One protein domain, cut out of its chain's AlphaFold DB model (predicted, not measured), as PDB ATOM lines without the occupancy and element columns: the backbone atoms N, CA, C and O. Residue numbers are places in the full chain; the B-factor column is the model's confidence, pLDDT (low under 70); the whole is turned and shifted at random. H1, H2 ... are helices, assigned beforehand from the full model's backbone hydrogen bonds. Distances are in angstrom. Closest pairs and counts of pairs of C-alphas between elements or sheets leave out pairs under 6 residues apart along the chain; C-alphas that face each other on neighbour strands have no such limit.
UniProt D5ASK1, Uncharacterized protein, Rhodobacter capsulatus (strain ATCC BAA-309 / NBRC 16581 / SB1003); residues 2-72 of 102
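This is residues 2 to 72 of the 102 residues of an uncharacterized protein of Rhodobacter capsulatus (strain ATCC BAA-309 / NBRC 16581 / SB1003) (UniProt D5ASK1). The model has little regular structure: one helix of 11 residues, H1, has the one-turn helix H2 beside it, and long unnamed stretches of chain run past this pair and fold back on themselves. Residues 2 to 13 and 57 to 72 are drawn-out arms, while residues 14 to 28 make a loop that runs away from the helices and turns back near residues 20 to 23. The printed part has 71 residues with two named helices, H1 then H2, and no named strand; the class is all helix, with 15 residues in named elements. It is only just loose, close to compact, with a radius of gyration of the C-alphas of 13.7 A and spans of 35 by 29 by 18 A.

H1, residues 33 to 43, and H2, residues 53 to 56, only just touch, with 3 pairs of C-alphas within 8 A. Their closest C-alphas, those of Leu 37 and Leu 55, are 6.4 A apart. In H1, 5 of 7 O i to N i+4 pairs are within hydrogen-bond range; H2 is too short for such a pair.

H1 is 15.9 A long, from C-alpha 33 at (193.776, 275.037, 162.033) to C-alpha 43. H2 ends with C-alpha 56 at (194.947, 277.956, 153.219).

The C-alphas of Gln 2 and Glu 23, the two farthest apart, are 42.2 A apart. The link from H1 to H2 is short, and the printed part has no cut. Residue 22 has pLDDT under 70.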
ATOM      1  N   GLN A   2     211.815 270.229 152.254       84.94
ATOM      2  CA  GLN A   2     210.952 271.404 152.118       84.94
ATOM      3  C   GLN A   2     211.198 272.361 153.300       84.94
ATOM      4  O   GLN A   2     211.512 271.874 154.389       84.94
ATOM      5  N   PRO A   3     211.161 273.692 153.096       91.88
ATOM      6  CA  PRO A   3     211.380 274.657 154.169       91.88
ATOM      7  C   PRO A   3     210.192 274.666 155.139       91.88
ATOM      8  O   PRO A   3     209.042 274.601 154.715       91.88
ATOM      9  N   PHE A   4     210.477 274.785 156.436       93.00
ATOM     10  CA  PHE A   4     209.463 274.854 157.489       93.00
ATOM     11  C   PHE A   4     209.575 276.161 158.265       93.00
ATOM     12  O   PHE A   4     210.675 276.641 158.541       93.00
ATOM     13  N   LEU A   5     208.425 276.696 158.669       92.56
ATOM     14  CA  LEU A   5     208.325 277.794 159.620       92.56
ATOM     15  C   LEU A   5     207.872 277.232 160.967       92.56
ATOM     16  O   LEU A   5     206.783 276.674 161.076       92.56
ATOM     17  N   ILE A   6     208.721 277.365 161.984       94.06
ATOM     18  CA  ILE A   6     208.478 276.807 163.316       94.06
ATOM     19  C   ILE A   6     208.150 277.941 164.279       94.06
ATOM     20  O   ILE A   6     208.848 278.953 164.335       94.06
ATOM     21  N   PHE A   7     207.100 277.747 165.072       92.88
ATOM     22  CA  PHE A   7     206.682 278.684 166.101       92.88
ATOM     23  C   PHE A   7     206.553 277.994 167.456       92.88
ATOM     24  O   PHE A   7     205.988 276.909 167.551       92.88
ATOM     25  N   GLY A   8     207.016 278.672 168.507       94.25
ATOM     26  CA  GLY A   8     206.654 278.344 169.882       94.25
ATOM     27  C   GLY A   8     205.365 279.063 170.276       94.25
ATOM     28  O   GLY A   8     205.246 280.275 170.077       94.25
ATOM     29  N   LEU A   9     204.407 278.323 170.832       93.38
ATOM     30  CA  LEU A   9     203.208 278.872 171.462       93.38
ATOM     31  C   LEU A   9     203.308 278.615 172.965       93.38
ATOM     32  O   LEU A   9     203.148 277.487 173.411       93.38
ATOM     33  N   SER A  10     203.612 279.666 173.724       94.06
ATOM     34  CA  SER A  10     203.747 279.617 175.178       94.06
ATOM     35  C   SER A  10     203.070 280.841 175.772       94.06
ATOM     36  O   SER A  10     203.362 281.967 175.369       94.06
ATOM     37  N   ALA A  11     202.163 280.618 176.713       92.56
ATOM     38  CA  ALA A  11     201.419 281.657 177.407       92.56
ATOM     39  C   ALA A  11     200.924 281.119 178.753       92.56
ATOM     40  O   ALA A  11     200.761 279.911 178.908       92.56
ATOM     41  N   SER A  12     200.639 282.009 179.708       95.19
ATOM     42  CA  SER A  12     200.051 281.619 180.999       95.19
ATOM     43  C   SER A  12     198.626 281.074 180.860       95.19
ATOM     44  O   SER A  12     198.184 280.286 181.687       95.19
ATOM     45  N   LEU A  13     197.905 281.517 179.827       93.56
ATOM     46  CA  LEU A  13     196.563 281.076 179.465       93.56
ATOM     47  C   LEU A  13     196.462 281.024 177.944       93.56
ATOM     48  O   LEU A  13     197.028 281.874 177.251       93.56
ATOM     49  N   ALA A  14     195.710 280.059 177.428       92.31
ATOM     50  CA  ALA A  14     195.418 279.972 176.010       92.31
ATOM     51  C   ALA A  14     194.014 279.401 175.781       92.31
ATOM     52  O   ALA A  14     193.544 278.564 176.548       92.31
ATOM     53  N   ALA A  15     193.359 279.859 174.715       91.81
ATOM     54  CA  ALA A  15     192.059 279.369 174.278       91.81
ATOM     55  C   ALA A  15     192.100 279.146 172.763       91.81
ATOM     56  O   ALA A  15     192.426 280.059 172.004       91.81
ATOM     57  N   MET A  16     191.792 277.924 172.335       91.44
ATOM     58  CA  MET A  16     191.949 277.470 170.947       91.44
ATOM     59  C   MET A  16     190.633 277.414 170.173       91.44
ATOM     60  O   MET A  16     190.633 277.134 168.974       91.44
ATOM     61  N   GLY A  17     189.524 277.710 170.854       86.44
ATOM     62  CA  GLY A  17     188.173 277.556 170.334       86.44
ATOM     63  C   GLY A  17     187.760 276.090 170.196       86.44
ATOM     64  O   GLY A  17     188.581 275.177 170.208       86.44
ATOM     65  N   GLU A  18     186.458 275.887 170.063       85.06
ATOM     66  CA  GLU A  18     185.797 274.627 169.719       85.06
ATOM     67  C   GLU A  18     184.614 274.969 168.791       85.06
ATOM     68  O   GLU A  18     184.474 276.122 168.364       85.06
ATOM     69  N   LEU A  19     183.755 274.003 168.465       78.88
ATOM     70  CA  LEU A  19     182.551 274.263 167.684       78.88
ATOM     71  C   LEU A  19     181.662 275.293 168.406       78.88
ATOM     72  O   LEU A  19     181.204 275.074 169.528       78.88
ATOM     73  N   ALA A  20     181.416 276.424 167.746       71.06
ATOM     74  CA  ALA A  20     180.498 277.444 168.232       71.06
ATOM     75  C   ALA A  20     179.035 276.978 168.099       71.06
ATOM     76  O   ALA A  20     178.713 276.151 167.249       71.06
ATOM     77  N   GLY A  21     178.143 277.528 168.924       70.62
ATOM     78  CA  GLY A  21     176.707 277.198 168.912       70.62
ATOM     79  C   GLY A  21     176.080 277.137 170.303       70.62
ATOM     80  O   GLY A  21     174.863 277.172 170.439       70.62
ATOM     81  N   HIS A  22     176.920 277.106 171.334       69.88
ATOM     82  CA  HIS A  22     176.513 277.178 172.727       69.88
ATOM     83  C   HIS A  22     176.997 278.488 173.347       69.88
ATOM     84  O   HIS A  22     177.974 279.086 172.901       69.88
ATOM     85  N   GLU A  23     176.352 278.885 174.438       71.00
ATOM     86  CA  GLU A  23     176.739 280.036 175.266       71.00
ATOM     87  C   GLU A  23     178.110 279.833 175.935       71.00
ATOM     88  O   GLU A  23     178.763 280.776 176.373       71.00
ATOM     89  N   ARG A  24     178.560 278.575 176.015       72.81
ATOM     90  CA  ARG A  24     179.869 278.195 176.543       72.81
ATOM     91  C   ARG A  24     180.890 278.134 175.414       72.81
ATOM     92  O   ARG A  24     180.785 277.283 174.533       72.81
ATOM     93  N   GLY A  25     181.911 278.982 175.496       73.62
ATOM     94  CA  GLY A  25     183.115 278.847 174.683       73.62
ATOM     95  C   GLY A  25     183.956 277.668 175.168       73.62
ATOM     96  O   GLY A  25     184.570 277.745 176.230       73.62
ATOM     97  N   GLY A  26     183.961 276.571 174.412       83.62
ATOM     98  CA  GLY A  26     184.905 275.473 174.609       83.62
ATOM     99  C   GLY A  26     186.307 275.842 174.120       83.62
ATOM    100  O   GLY A  26     186.488 276.753 173.308       83.62
ATOM    101  N   SER A  27     187.313 275.117 174.603       88.56
ATOM    102  CA  SER A  27     188.669 275.186 174.064       88.56
ATOM    103  C   SER A  27     189.213 273.784 173.877       88.56
ATOM    104  O   SER A  27     189.209 272.979 174.808       88.56
ATOM    105  N   LEU A  28     189.744 273.522 172.688       90.25
ATOM    106  CA  LEU A  28     190.571 272.350 172.446       90.25
ATOM    107  C   LEU A  28     191.885 272.439 173.244       90.25
ATOM    108  O   LEU A  28     192.386 273.529 173.529       90.25
ATOM    109  N   ILE A  29     192.448 271.274 173.568       90.94
ATOM    110  CA  ILE A  29     193.758 271.113 174.231       90.94
ATOM    111  C   ILE A  29     194.943 271.464 173.313       90.94
ATOM    112  O   ILE A  29     196.045 271.715 173.788       90.94
ATOM    113  N   TRP A  30     194.724 271.544 171.998       90.81
ATOM    114  CA  TRP A  30     195.709 272.015 171.020       90.81
ATOM    115  C   TRP A  30     195.103 273.066 170.083       90.81
ATOM    116  O   TRP A  30     193.887 273.078 169.872       90.81
ATOM    117  N   PRO A  31     195.927 273.950 169.489       92.38
ATOM    118  CA  PRO A  31     195.460 274.910 168.497       92.38
ATOM    119  C   PRO A  31     194.898 274.200 167.262       92.38
ATOM    120  O   PRO A  31     195.602 273.457 166.578       92.38
ATOM    121  N   GLY A  32     193.626 274.458 166.955       91.06
ATOM    122  CA  GLY A  32     193.023 274.051 165.689       91.06
ATOM    123  C   GLY A  32     193.588 274.840 164.501       91.06
ATOM    124  O   GLY A  32     194.239 275.874 164.671       91.06
ATOM    125  N   ARG A  33     193.293 274.391 163.272       91.94
ATOM    126  CA  ARG A  33     193.776 275.037 162.033       91.94
ATOM    127  C   ARG A  33     193.470 276.538 161.993       91.94
ATOM    128  O   ARG A  33     194.343 277.325 161.650       91.94
ATOM    129  N   SER A  34     192.268 276.949 162.396       91.12
ATOM    130  CA  SER A  34     191.871 278.362 162.432       91.12
ATOM    131  C   SER A  34     192.712 279.197 163.404       91.12
ATOM    132  O   SER A  34     193.096 280.314 163.064       91.12
ATOM    133  N   ALA A  35     193.058 278.659 164.579       91.75
ATOM    134  CA  ALA A  35     193.949 279.321 165.531       91.75
ATOM    135  C   ALA A  35     195.374 279.455 164.966       91.75
ATOM    136  O   ALA A  35     196.011 280.500 165.120       91.75
ATOM    137  N   LEU A  36     195.853 278.425 164.256       93.00
ATOM    138  CA  LEU A  36     197.174 278.429 163.624       93.00
ATOM    139  C   LEU A  36     197.271 279.399 162.445       93.00
ATOM    140  O   LEU A  36     198.280 280.088 162.342       93.00
ATOM    141  N   LEU A  37     196.252 279.478 161.583       93.19
ATOM    142  CA  LEU A  37     196.240 280.364 160.408       93.19
ATOM    143  C   LEU A  37     195.838 281.806 160.750       93.19
ATOM    144  O   LEU A  37     196.329 282.753 160.136       93.19
ATOM    145  N   GLY A  38     195.000 282.000 161.770       93.25
ATOM    146  CA  GLY A  38     194.577 283.329 162.210       93.25
ATOM    147  C   GLY A  38     195.737 284.186 162.722       93.25
ATOM    148  O   GLY A  38     195.754 285.394 162.495       93.25
ATOM    149  N   ARG A  39     196.743 283.572 163.359       93.06
ATOM    150  CA  ARG A  39     197.922 284.280 163.877       93.06
ATOM    151  C   ARG A  39     198.808 284.903 162.780       93.06
ATOM    152  O   ARG A  39     199.050 286.106 162.860       93.06
ATOM    153  N   PRO A  40     199.300 284.162 161.764       94.38
ATOM    154  CA  PRO A  40     200.020 284.759 160.646       94.38
ATOM    155  C   PRO A  40     199.121 285.686 159.824       94.38
ATOM    156  O   PRO A  40     199.599 286.733 159.411       94.38
ATOM    157  N   GLY A  41     197.827 285.384 159.655       96.00
ATOM    158  CA  GLY A  41     196.893 286.304 158.993       96.00
ATOM    159  C   GLY A  41     196.814 287.667 159.685       96.00
ATOM    160  O   GLY A  41     196.925 288.700 159.027       96.00
ATOM    161  N   ALA A  42     196.732 287.679 161.018       96.19
ATOM    162  CA  ALA A  42     196.778 288.906 161.808       96.19
ATOM    163  C   ALA A  42     198.139 289.617 161.710       96.19
ATOM    164  O   ALA A  42     198.178 290.834 161.557       96.19
ATOM    165  N   ALA A  43     199.251 288.873 161.756       95.94
ATOM    166  CA  ALA A  43     200.597 289.441 161.627       95.94
ATOM    167  C   ALA A  43     200.855 290.065 160.242       95.94
ATOM    168  O   ALA A  43     201.564 291.061 160.139       95.94
ATOM    169  N   LEU A  44     200.252 289.504 159.191       96.50
ATOM    170  CA  LEU A  44     200.261 290.048 157.832       96.50
ATOM    171  C   LEU A  44     199.281 291.221 157.650       96.50
ATOM    172  O   LEU A  44     199.283 291.855 156.599       96.50
ATOM    173  N   GLY A  45     198.440 291.516 158.647       97.25
ATOM    174  CA  GLY A  45     197.444 292.586 158.578       97.25
ATOM    175  C   GLY A  45     196.223 292.257 157.712       97.25
ATOM    176  O   GLY A  45     195.523 293.171 157.275       97.25
ATOM    177  N   ILE A  46     195.950 290.973 157.454       97.50
ATOM    178  CA  ILE A  46     194.787 290.540 156.672       97.50
ATOM    179  C   ILE A  46     193.516 290.828 157.478       97.50
ATOM    180  O   ILE A  46     193.357 290.393 158.622       97.50
ATOM    181  N   ARG A  47     192.596 291.587 156.876       97.12
ATOM    182  CA  ARG A  47     191.293 291.894 157.477       97.12
ATOM    183  C   ARG A  47     190.395 290.656 157.505       97.12
ATOM    184  O   ARG A  47     190.634 289.679 156.808       97.12
ATOM    185  N   ARG A  48     189.321 290.698 158.298       94.38
ATOM    186  CA  ARG A  48     188.380 289.566 158.438       94.38
ATOM    187  C   ARG A  48     187.662 289.208 157.134       94.38
ATOM    188  O   ARG A  48     187.294 288.058 156.956       94.38
ATOM    189  N   ASP A  49     187.488 290.189 156.258       96.19
ATOM    190  CA  ASP A  49     186.943 290.096 154.904       96.19
ATOM    191  C   ASP A  49     188.035 290.000 153.819       96.19
ATOM    192  O   ASP A  49     187.745 290.127 152.633       96.19
ATOM    193  N   GLY A  50     189.297 289.819 154.222       96.25
ATOM    194  CA  GLY A  50     190.442 289.725 153.323       96.25
ATOM    195  C   GLY A  50     190.634 288.342 152.697       96.25
ATOM    196  O   GLY A  50     189.894 287.398 152.964       96.25
ATOM    197  N   ASP A  51     191.672 288.231 151.867       96.75
ATOM    198  CA  ASP A  51     192.044 286.992 151.182       96.75
ATOM    199  C   ASP A  51     192.973 286.121 152.045       96.75
ATOM    200  O   ASP A  51     194.064 286.544 152.429       96.75
ATOM    201  N   PHE A  52     192.543 284.887 152.322       96.12
ATOM    202  CA  PHE A  52     193.291 283.880 153.083       96.12
ATOM    203  C   PHE A  52     193.859 282.755 152.207       96.12
ATOM    204  O   PHE A  52     194.524 281.862 152.736       96.12
ATOM    205  N   THR A  53     193.682 282.813 150.883       96.25
ATOM    206  CA  THR A  53     194.026 281.724 149.952       96.25
ATOM    207  C   THR A  53     195.466 281.242 150.124       96.25
ATOM    208  O   THR A  53     195.717 280.041 150.174       96.25
ATOM    209  N   ALA A  54     196.429 282.157 150.282       94.31
ATOM    210  CA  ALA A  54     197.830 281.787 150.483       94.31
ATOM    211  C   ALA A  54     198.053 281.001 151.790       94.31
ATOM    212  O   ALA A  54     198.811 280.031 151.805       94.31
ATOM    213  N   LEU A  55     197.375 281.382 152.875       94.75
ATOM    214  CA  LEU A  55     197.468 280.698 154.168       94.75
ATOM    215  C   LEU A  55     196.757 279.341 154.145       94.75
ATOM    216  O   LEU A  55     197.220 278.400 154.787       94.75
ATOM    217  N   ASP A  56     195.686 279.210 153.365       93.69
ATOM    218  CA  ASP A  56     194.947 277.956 153.219       93.69
ATOM    219  C   ASP A  56     195.741 276.862 152.496       93.69
ATOM    220  O   ASP A  56     195.460 275.684 152.706       93.69
ATOM    221  N   THR A  57     196.770 277.218 151.719       94.38
ATOM    222  CA  THR A  57     197.680 276.234 151.099       94.38
ATOM    223  C   THR A  57     198.678 275.615 152.077       94.38
ATOM    224  O   THR A  57     199.346 274.643 151.732       94.38
ATOM    225  N   LEU A  58     198.808 276.170 153.286       93.25
ATOM    226  CA  LEU A  58     199.797 275.711 154.250       93.25
ATOM    227  C   LEU A  58     199.347 274.421 154.945       93.25
ATOM    228  O   LEU A  58     198.220 274.305 155.450       93.25
ATOM    229  N   ASP A  59     200.288 273.487 155.042       93.56
ATOM    230  CA  ASP A  59     200.203 272.351 155.948       93.56
ATOM    231  C   ASP A  59     200.671 272.756 157.346       93.56
ATOM    232  O   ASP A  59     201.635 273.506 157.520       93.56
ATOM    233  N   ALA A  60     199.978 272.249 158.363       91.88
ATOM    234  CA  ALA A  60     200.262 272.560 159.755       91.88
ATOM    235  C   ALA A  60     200.417 271.272 160.564       91.88
ATOM    236  O   ALA A  60     199.642 270.330 160.420       91.88
ATOM    237  N   SER A  61     201.417 271.240 161.437       94.50
ATOM    238  CA  SER A  61     201.655 270.151 162.384       94.50
ATOM    239  C   SER A  61     201.892 270.739 163.767       94.50
ATOM    240  O   SER A  61     202.514 271.793 163.897       94.50
ATOM    241  N   VAL A  62     201.379 270.068 164.796       94.50
ATOM    242  CA  VAL A  62     201.433 270.540 166.183       94.50
ATOM    243  C   VAL A  62     202.110 269.485 167.041       94.50
ATOM    244  O   VAL A  62     201.723 268.320 167.020       94.50
ATOM    245  N   ALA A  63     203.098 269.918 167.819       96.00
ATOM    246  CA  ALA A  63     203.660 269.149 168.917       96.00
ATOM    247  C   ALA A  63     203.230 269.798 170.237       96.00
ATOM    248  O   ALA A  63     203.372 271.009 170.408       96.00
ATOM    249  N   ILE A  64     202.693 268.993 171.152       94.56
ATOM    250  CA  ILE A  64     202.299 269.434 172.491       94.56
ATOM    251  C   ILE A  64     203.428 269.055 173.445       94.56
ATOM    252  O   ILE A  64     203.754 267.876 173.571       94.56
ATOM    253  N   PHE A  65     204.025 270.052 174.093       94.56
ATOM    254  CA  PHE A  65     205.079 269.849 175.095       94.56
ATOM    255  C   PHE A  65     204.538 269.918 176.526       94.56
ATOM    256  O   PHE A  65     205.019 269.200 177.394       94.56
ATOM    257  N   ASP A  66     203.517 270.746 176.747       93.12
ATOM    258  CA  ASP A  66     202.750 270.834 177.984       93.12
ATOM    259  C   ASP A  66     201.302 271.199 177.627       93.12
ATOM    260  O   ASP A  66     201.064 272.125 176.851       93.12
ATOM    261  N   ALA A  67     200.344 270.433 178.146       89.69
ATOM    262  CA  ALA A  67     198.919 270.658 177.922       89.69
ATOM    263  C   ALA A  67     198.297 271.617 178.950       89.69
ATOM    264  O   ALA A  67     197.187 272.109 178.733       89.69
ATOM    265  N   GLY A  68     198.985 271.870 180.068       91.44
ATOM    266  CA  GLY A  68     198.445 272.628 181.188       91.44
ATOM    267  C   GLY A  68     197.205 271.981 181.816       91.44
ATOM    268  O   GLY A  68     196.956 270.780 181.696       91.44
ATOM    269  N   ALA A  69     196.415 272.799 182.513       93.06
ATOM    270  CA  ALA A  69     195.167 272.393 183.148       93.06
ATOM    271  C   ALA A  69     193.991 273.217 182.613       93.06
ATOM    272  O   ALA A  69     194.125 274.408 182.331       93.06
ATOM    273  N   ALA A  70     192.821 272.585 182.503       91.69
ATOM    274  CA  ALA A  70     191.609 273.270 182.077       91.69
ATOM    275  C   ALA A  70     191.174 274.317 183.116       91.69
ATOM    276  O   ALA A  70     191.050 274.016 184.304       91.69
ATOM    277  N   LEU A  71     190.883 275.532 182.647       92.69
ATOM    278  CA  LEU A  71     190.316 276.619 183.441       92.69
ATOM    279  C   LEU A  71     188.923 276.960 182.910       92.69
ATOM    280  O   LEU A  71     188.733 277.132 181.707       92.69
ATOM    281  N   ARG A  72     187.953 277.094 183.816       90.75
ATOM    282  CA  ARG A  72     186.621 277.603 183.487       90.75
ATOM    283  C   ARG A  72     186.522 279.067 183.891       90.75
ATOM    284  O   ARG A  72     186.562 279.368 185.079       90.75
TER     285      ARG A  72